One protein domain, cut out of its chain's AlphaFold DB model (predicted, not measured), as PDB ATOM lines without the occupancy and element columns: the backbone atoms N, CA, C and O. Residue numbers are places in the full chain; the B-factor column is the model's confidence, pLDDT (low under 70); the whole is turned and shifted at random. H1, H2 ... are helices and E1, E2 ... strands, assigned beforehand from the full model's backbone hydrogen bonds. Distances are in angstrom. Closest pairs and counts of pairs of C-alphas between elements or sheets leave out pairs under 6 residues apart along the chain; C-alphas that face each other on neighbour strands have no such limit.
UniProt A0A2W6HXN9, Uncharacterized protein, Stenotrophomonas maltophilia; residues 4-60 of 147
ATOM      1  N   THR A   4      44.105 -18.189  90.546       83.19
ATOM      2  CA  THR A   4      43.918 -18.223  89.092       83.19
ATOM      3  C   THR A   4      42.481 -17.836  88.742       83.19
ATOM      4  O   THR A   4      41.617 -17.772  89.620       83.19
ATOM      5  N   TRP A   5      42.216 -17.604  87.458       84.50
ATOM      6  CA  TRP A   5      40.859 -17.521  86.925       84.50
ATOM      7  C   TRP A   5      40.172 -18.887  86.945       84.50
ATOM      8  O   TRP A   5      40.789 -19.900  86.603       84.50
ATOM      9  N   TYR A   6      38.901 -18.907  87.339       87.12
ATOM     10  CA  TYR A   6      38.034 -20.082  87.266       87.12
ATOM     11  C   TYR A   6      36.558 -19.690  87.184       87.12
ATOM     12  O   TYR A   6      36.169 -18.580  87.538       87.12
ATOM     13  N   CYS A   7      35.716 -20.611  86.735       87.75
ATOM     14  CA  CYS A   7      34.273 -20.424  86.680       87.75
ATOM     15  C   CYS A   7      33.646 -20.755  88.039       87.75
ATOM     16  O   CYS A   7      33.744 -21.894  88.494       87.75
ATOM     17  N   ALA A   8      32.976 -19.796  88.682       85.75
ATOM     18  CA  ALA A   8      32.349 -20.028  89.987       85.75
ATOM     19  C   ALA A   8      31.195 -21.049  89.929       85.75
ATOM     20  O   ALA A   8      30.953 -21.755  90.899       85.75
ATOM     21  N   GLU A   9      30.534 -21.170  88.775       87.44
ATOM     22  CA  GLU A   9      29.415 -22.098  88.567       87.44
ATOM     23  C   GLU A   9      29.873 -23.557  88.448       87.44
ATOM     24  O   GLU A   9      29.308 -24.449  89.072       87.44
ATOM     25  N   CYS A  10      30.902 -23.821  87.635       87.06
ATOM     26  CA  CYS A  10      31.296 -25.189  87.283       87.06
ATOM     27  C   CYS A  10      32.718 -25.568  87.721       87.06
ATOM     28  O   CYS A  10      33.153 -26.688  87.470       87.06
ATOM     29  N   GLY A  11      33.473 -24.652  88.324       86.50
ATOM     30  CA  GLY A  11      34.856 -24.872  88.758       86.50
ATOM     31  C   GLY A  11      35.896 -24.966  87.632       86.50
ATOM     32  O   GLY A  11      37.078 -25.132  87.937       86.50
ATOM     33  N   SER A  12      35.490 -24.871  86.358       86.75
ATOM     34  CA  SER A  12      36.391 -24.970  85.197       86.75
ATOM     35  C   SER A  12      37.466 -23.887  85.218       86.75
ATOM     36  O   SER A  12      37.215 -22.747  85.616       86.75
ATOM     37  N   ARG A  13      38.667 -24.265  84.785       86.62
ATOM     38  CA  ARG A  13      39.830 -23.395  84.591       86.62
ATOM     39  C   ARG A  13      40.071 -23.089  83.113       86.62
ATOM     40  O   ARG A  13      40.927 -22.259  82.819       86.62
ATOM     41  N   ASP A  14      39.322 -23.709  82.195       85.81
ATOM     42  CA  ASP A  14      39.283 -23.335  80.773       85.81
ATOM     43  C   ASP A  14      38.499 -22.025  80.595       85.81
ATOM     44  O   ASP A  14      37.334 -21.979  80.182       85.81
ATOM     45  N   ILE A  15      39.164 -20.940  80.991       82.50
ATOM     46  CA  ILE A  15      38.665 -19.580  80.874       82.50
ATOM     47  C   ILE A  15      39.253 -18.940  79.625       82.50
ATOM     48  O   ILE A  15      40.469 -18.850  79.446       82.50
ATOM     49  N   ARG A  16      38.359 -18.460  78.764       78.50
ATOM     50  CA  ARG A  16      38.714 -17.689  77.581       78.50
ATOM     51  C   ARG A  16      38.759 -16.220  77.969       78.50
ATOM     52  O   ARG A  16      37.799 -15.679  78.513       78.50
ATOM     53  N   HIS A  17      39.876 -15.588  77.648       73.81
ATOM     54  CA  HIS A  17      40.024 -14.144  77.690       73.81
ATOM     55  C   HIS A  17      40.219 -13.672  76.252       73.81
ATOM     56  O   HIS A  17      41.145 -14.142  75.586       73.81
ATOM     57  N   ASP A  18      39.383 -12.753  75.773       72.94
ATOM     58  CA  ASP A  18      39.822 -11.891  74.679       72.94
ATOM     59  C   ASP A  18      40.670 -10.788  75.306       72.94
ATOM     60  O   ASP A  18      40.188 -10.017  76.136       72.94
ATOM     61  N   GLY A  19      41.965 -10.770  75.012       72.69
ATOM     62  CA  GLY A  19      42.886  -9.953  75.776       72.69
ATOM     63  C   GLY A  19      44.230  -9.729  75.118       72.69
ATOM     64  O   GLY A  19      44.681 -10.459  74.235       72.69
ATOM     65  N   ILE A  20      44.897  -8.690  75.602       78.94
ATOM     66  CA  ILE A  20      46.292  -8.419  75.296       78.94
ATOM     67  C   ILE A  20      47.127  -9.209  76.299       78.94
ATOM     68  O   ILE A  20      47.096  -8.938  77.500       78.94
ATOM     69  N   LEU A  21      47.878 -10.182  75.796       84.88
ATOM     70  CA  LEU A  21      48.772 -11.028  76.580       84.88
ATOM     71  C   LEU A  21      50.224 -10.621  76.333       84.88
ATOM     72  O   LEU A  21      50.599 -10.250  75.218       84.88
ATOM     73  N   GLN A  22      51.058 -10.736  77.361       90.69
ATOM     74  CA  GLN A  22      52.505 -10.601  77.245       90.69
ATOM     75  C   GLN A  22      53.181 -11.778  77.937       90.69
ATOM     76  O   GLN A  22      52.763 -12.205  79.006       90.69
ATOM     77  N   TRP A  23      54.230 -12.313  77.318       91.94
ATOM     78  CA  TRP A  23      55.079 -13.307  77.963       91.94
ATOM     79  C   TRP A  23      55.968 -12.627  79.005       91.94
ATOM     80  O   TRP A  23      56.720 -11.707  78.662       91.94
ATOM     81  N   ASP A  24      55.897 -13.086  80.252       91.50
ATOM     82  CA  ASP A  24      56.821 -12.708  81.316       91.50
ATOM     83  C   ASP A  24      57.957 -13.739  81.382       91.50
ATOM     84  O   ASP A  24      57.769 -14.900  81.751       91.50
ATOM     85  N   GLY A  25      59.160 -13.308  80.998       90.88
ATOM     86  CA  GLY A  25      60.341 -14.170  80.967       90.88
ATOM     87  C   GLY A  25      60.921 -14.515  82.340       90.88
ATOM     88  O   GLY A  25      61.725 -15.437  82.415       90.88
ATOM     89  N   GLU A  26      60.554 -13.797  83.401       89.69
ATOM     90  CA  GLU A  26      60.990 -14.096  84.769       89.69
ATOM     91  C   GLU A  26      60.041 -15.093  85.444       89.69
ATOM     92  O   GLU A  26      60.493 -16.019  86.117       89.69
ATOM     93  N   ALA A  27      58.733 -14.936  85.227       82.44
ATOM     94  CA  ALA A  27      57.720 -15.867  85.726       82.44
ATOM     95  C   ALA A  27      57.596 -17.153  84.884       82.44
ATOM     96  O   ALA A  27      56.968 -18.109  85.341       82.44
ATOM     97  N   GLU A  28      58.189 -17.166  83.684       89.94
ATOM     98  CA  GLU A  28      58.028 -18.209  82.661       89.94
ATOM     99  C   GLU A  28      56.548 -18.515  82.363       89.94
ATOM    100  O   GLU A  28      56.153 -19.673  82.226       89.94
ATOM    101  N   ASP A  29      55.726 -17.465  82.270       84.88
ATOM    102  CA  ASP A  29      54.280 -17.590  82.071       84.88
ATOM    103  C   ASP A  29      53.704 -16.449  81.209       84.88
ATOM    104  O   ASP A  29      54.315 -15.387  81.038       84.88
ATOM    105  N   TRP A  30      52.509 -16.659  80.652       82.25
ATOM    106  CA  TRP A  30      51.748 -15.610  79.972       82.25
ATOM    107  C   TRP A  30      50.959 -14.792  80.994       82.25
ATOM    108  O   TRP A  30      50.103 -15.319  81.700       82.25
ATOM    109  N   VAL A  31      51.191 -13.481  81.030       84.50
ATOM    110  CA  VAL A  31      50.418 -12.549  81.857       84.50
ATOM    111  C   VAL A  31      49.374 -11.821  81.011       84.50
ATOM    112  O   VAL A  31      49.648 -11.357  79.900       84.50
ATOM    113  N   VAL A  32      48.156 -11.707  81.543       77.75
ATOM    114  CA  VAL A  32      47.077 -10.924  80.926       77.75
ATOM    115  C   VAL A  32      47.311  -9.451  81.258       77.75
ATOM    116  O   VAL A  32      47.208  -9.055  82.417       77.75
ATOM    117  N   LEU A  33      47.635  -8.629  80.256       80.62
ATOM    118  CA  LEU A  33      47.827  -7.185  80.441       80.62
ATOM    119  C   LEU A  33      46.496  -6.432  80.488       80.62
ATOM    120  O   LEU A  33      46.355  -5.454  81.220       80.62
ATOM    121  N   SER A  34      45.534  -6.852  79.665       73.25
ATOM    122  CA  SER A  34      44.206  -6.243  79.571       73.25
ATOM    123  C   SER A  34      43.221  -7.235  78.953       73.25
ATOM    124  O   SER A  34      43.581  -7.921  77.998       73.25
ATOM    125  N   SER A  35      41.997  -7.293  79.483       70.94
ATOM    126  CA  SER A  35      40.857  -7.958  78.837       70.94
ATOM    127  C   SER A  35      40.200  -6.950  77.896       70.94
ATOM    128  O   SER A  35      39.867  -5.846  78.332       70.94
ATOM    129  N   LEU A  36      40.099  -7.290  76.611       65.44
ATOM    130  CA  LEU A  36      39.499  -6.447  75.574       65.44
ATOM    131  C   LEU A  36      37.976  -6.618  75.507       65.44
ATOM    132  O   LEU A  36      37.303  -5.633  75.221       65.44
ATOM    133  N   ASP A  37      37.472  -7.805  75.856       65.44
ATOM    134  CA  ASP A  37      36.054  -8.111  76.100       65.44
ATOM    135  C   ASP A  37      35.888  -8.868  77.435       65.44
ATOM    136  O   ASP A  37      36.871  -9.154  78.136       65.44
ATOM    137  N   ASP A  38      34.643  -9.183  77.803       70.25
ATOM    138  CA  ASP A  38      34.323  -9.990  78.980       70.25
ATOM    139  C   ASP A  38      34.952 -11.384  78.864       70.25
ATOM    140  O   ASP A  38      34.944 -12.020  77.811       70.25
ATOM    141  N   SER A  39      35.530 -11.869  79.959       74.62
ATOM    142  CA  SER A  39      36.052 -13.235  80.025       74.62
ATOM    143  C   SER A  39      34.885 -14.216  80.122       74.62
ATOM    144  O   SER A  39      33.896 -13.916  80.787       74.62
ATOM    145  N   TRP A  40      34.988 -15.406  79.526       79.31
ATOM    146  CA  TRP A  40      33.921 -16.406  79.634       79.31
ATOM    147  C   TRP A  40      34.435 -17.828  79.845       79.31
ATOM    148  O   TRP A  40      35.508 -18.225  79.386       79.31
ATOM    149  N   CYS A  41      33.624 -18.620  80.543       84.06
ATOM    150  CA  CYS A  41      33.804 -20.058  80.669       84.06
ATOM    151  C   CYS A  41      33.204 -20.766  79.448       84.06
ATOM    152  O   CYS A  41      31.988 -20.736  79.258       84.06
ATOM    153  N   GLU A  42      34.012 -21.477  78.660       76.44
ATOM    154  CA  GLU A  42      33.540 -22.166  77.445       76.44
ATOM    155  C   GLU A  42      32.457 -23.219  77.755       76.44
ATOM    156  O   GLU A  42      31.462 -23.336  77.037       76.44
ATOM    157  N   ALA A  43      32.609 -23.954  78.864       77.69
ATOM    158  CA  ALA A  43      31.653 -24.981  79.286       77.69
ATOM    159  C   ALA A  43      30.261 -24.415  79.638       77.69
ATOM    160  O   ALA A  43      29.243 -25.042  79.338       77.69
ATOM    161  N   CYS A  44      30.203 -23.230  80.252       76.38
ATOM    162  CA  CYS A  44      28.951 -22.585  80.660       76.38
ATOM    163  C   CYS A  44      28.352 -21.718  79.544       76.38
ATOM    164  O   CYS A  44      27.141 -21.754  79.340       76.38
ATOM    165  N   ALA A  45      29.179 -21.005  78.773       65.75
ATOM    166  CA  ALA A  45      28.729 -20.076  77.733       65.75
ATOM    167  C   ALA A  45      27.946 -20.761  76.596       65.75
ATOM    168  O   ALA A  45      27.081 -20.153  75.968       65.75
ATOM    169  N   ARG A  46      28.177 -22.060  76.359       59.16
ATOM    170  CA  ARG A  46      27.404 -22.851  75.386       59.16
ATOM    171  C   ARG A  46      25.939 -23.090  75.790       59.16
ATOM    172  O   ARG A  46      25.177 -23.570  74.955       59.16
ATOM    173  N   LYS A  47      25.530 -22.774  77.029       56.59
ATOM    174  CA  LYS A  47      24.182 -23.057  77.567       56.59
ATOM    175  C   LYS A  47      23.156 -21.919  77.412       56.59
ATOM    176  O   LYS A  47      22.040 -22.067  77.898       56.59
ATOM    177  N   GLY A  48      23.480 -20.847  76.684       48.03
ATOM    178  CA  GLY A  48      22.623 -19.658  76.563       48.03
ATOM    179  C   GLY A  48      23.073 -18.571  77.542       48.03
ATOM    180  O   GLY A  48      23.323 -18.847  78.710       48.03
ATOM    181  N   LEU A  49      23.304 -17.373  77.006       49.22
ATOM    182  CA  LEU A  49      23.962 -16.250  77.672       49.22
ATOM    183  C   LEU A  49      22.981 -15.462  78.542       49.22
ATOM    184  O   LEU A  49      22.333 -14.531  78.064       49.22
ATOM    185  N   ASP A  50      22.954 -15.793  79.830       47.69
ATOM    186  CA  ASP A  50      22.311 -15.002  80.871       47.69
ATOM    187  C   ASP A  50      23.105 -15.238  82.176       47.69
ATOM    188  O   ASP A  50      22.859 -16.205  82.894       47.69
ATOM    189  N   GLU A  51      24.128 -14.417  82.445       51.94
ATOM    190  CA  GLU A  51      24.796 -14.244  83.760       51.94
ATOM    191  C   GLU A  51      25.505 -15.474  84.396       51.94
ATOM    192  O   GLU A  51      26.191 -15.337  85.408       51.94
ATOM    193  N   LYS A  52      25.410 -16.680  83.818       53.56
ATOM    194  CA  LYS A  52      26.017 -17.911  84.356       53.56
ATOM    195  C   LYS A  52      27.373 -18.208  83.723       53.56
ATOM    196  O   LYS A  52      27.470 -18.507  82.534       53.56
ATOM    197  N   GLY A  53      28.414 -18.232  84.553       59.88
ATOM    198  CA  GLY A  53      29.763 -18.641  84.158       59.88
ATOM    199  C   GLY A  53      30.757 -17.502  83.957       59.88
ATOM    200  O   GLY A  53      31.754 -17.697  83.256       59.88
ATOM    201  N   GLU A  54      30.503 -16.346  84.578       71.31
ATOM    202  CA  GLU A  54      31.493 -15.277  84.699       71.31
ATOM    203  C   GLU A  54      32.748 -15.800  85.418       71.31
ATOM    204  O   GLU A  54      32.671 -16.326  86.540       71.31
ATOM    205  N   PRO A  55      33.924 -15.705  84.782       78.94
ATOM    206  CA  PRO A  55      35.165 -16.107  85.408       78.94
ATOM    207  C   PRO A  55      35.490 -15.203  86.593       78.94
ATOM    208  O   PRO A  55      35.397 -13.983  86.520       78.94
ATOM    209  N   THR A  56      35.924 -15.815  87.686       80.62
ATOM    210  CA  THR A  56      36.365 -15.140  88.907       80.62
ATOM    211  C   THR A  56      37.858 -15.369  89.109       80.62
ATOM    212  O   THR A  56      38.350 -16.479  88.907       80.62
ATOM    213  N   TRP A  57      38.589 -14.335  89.535       82.00
ATOM    214  CA  TRP A  57      39.961 -14.483  90.020       82.00
ATOM    215  C   TRP A  57      39.953 -14.845  91.505       82.00
ATOM    216  O   TRP A  57      39.404 -14.103  92.320       82.00
ATOM    217  N   GLY A  58      40.589 -15.954  91.879       85.25
ATOM    218  CA  GLY A  58      40.718 -16.306  93.289       85.25
ATOM    219  C   GLY A  58      41.292 -17.691  93.540       85.25
ATOM    220  O   GLY A  58      41.976 -18.281  92.700       85.25
ATOM    221  N   GLN A  59      41.026 -18.211  94.737       85.06
ATOM    222  CA  GLN A  59      41.367 -19.584  95.080       85.06
ATOM    223  C   GLN A  59      40.339 -20.535  94.476       85.06
ATOM    224  O   GLN A  59      39.162 -20.499  94.822       85.06
ATOM    225  N   VAL A  60      40.816 -21.406  93.594       84.56
ATOM    226  CA  VAL A  60      40.002 -22.466  93.003       84.56
ATOM    227  C   VAL A  60      39.441 -23.403  94.077       84.56
ATOM    228  O   VAL A  60      40.157 -23.718  95.036       84.56
TER     229      VAL A  60
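This is residues 4 to 60 of the 147 residues of an uncharacterized protein of Stenotrophomonas maltophilia (UniProt A0A2W6HXN9). Two separate strand pairs are joined by long loops into an elongated, loosely filled shape: the hairpin of E2 and E3 makes an arm toward one end, the short pair E1 and E4 lies nearer the middle, and a loop sticks out at the other end with residues 46 to 51. A single turn of helix, H1, comes just before that loop, and a short antiparallel pairing of residues 15 to 16 with residues 40 to 41 ties together the stretches between the two strand pairs. The printed part has 57 residues, with four named strands and one named helix in the order E1, E2, E3, H1, E4; each sheet has two antiparallel strands, E1 - E4 and E2 - E3. The class is mostly strand, though under half of the residues are in named elements. The whole is only just compact, close to loose, with a radius of gyration of the C-alphas of 12.2 A and spans of 38 by 23 by 14 A.

E1, residues 4 to 7, is the antiparallel neighbour of E4, residues 55 to 58, at 139 degrees between their directions. The C-alphas of Trp 5 and Trp 57 face each other at 4.4 A, and N 6 and O 56 are within hydrogen-bond range at 2.9 A, as are N 56 and O 6 at 2.8 A. E2, residues 19 to 24, and E3, residues 29 to 35, form a hairpin with 152 degrees between their directions. The C-alphas of Gly 19 and Ser 35 face each other at 4.2 A; N 20 and O 34 are 2.8 A apart and N 31 and O 22 are 2.9 A apart, both within hydrogen-bond range. The two strand pairs are apart: E1 is apart from E2 and from E3, and E4 is apart from both as well. H1, residues 42 to 45, is apart from E2, and it is only just apart from E1, with 8.3 A between their closest C-alphas. H1 is too short for any O i to N i+4 pair, and its one O i to N i+3 pair is not within range.

E1 begins at C-alpha 4, (43.918, -18.223, 89.092), and is 10.2 A long. E2 measures 15.2 A and ends at C-alpha 24, (56.821, -12.708, 81.316). E3, the longest strand by residues with 7, measures 16.8 A. H1 measures 5.3 A. E4 measures 9.6 A and ends at C-alpha 58, (40.718, -16.306, 93.289).

The two C-alphas farthest apart are those of Glu 26 and Gly 48, at 39.6 A, while the first and last printed C-alphas, of Thr 4 and Val 60, are 7.0 A apart. The printed part has no cut. The link from E1 to E2, with 11 residues, is long; the link from E2 to E3 is tight, with 4 residues; those from E3 to H1 and from H1 to E4 are short, with 6 and 9 residues. The mean pLDDT of the printed part is 77.2, and it is under 70 at residues 36 to 37 and 45 to 53.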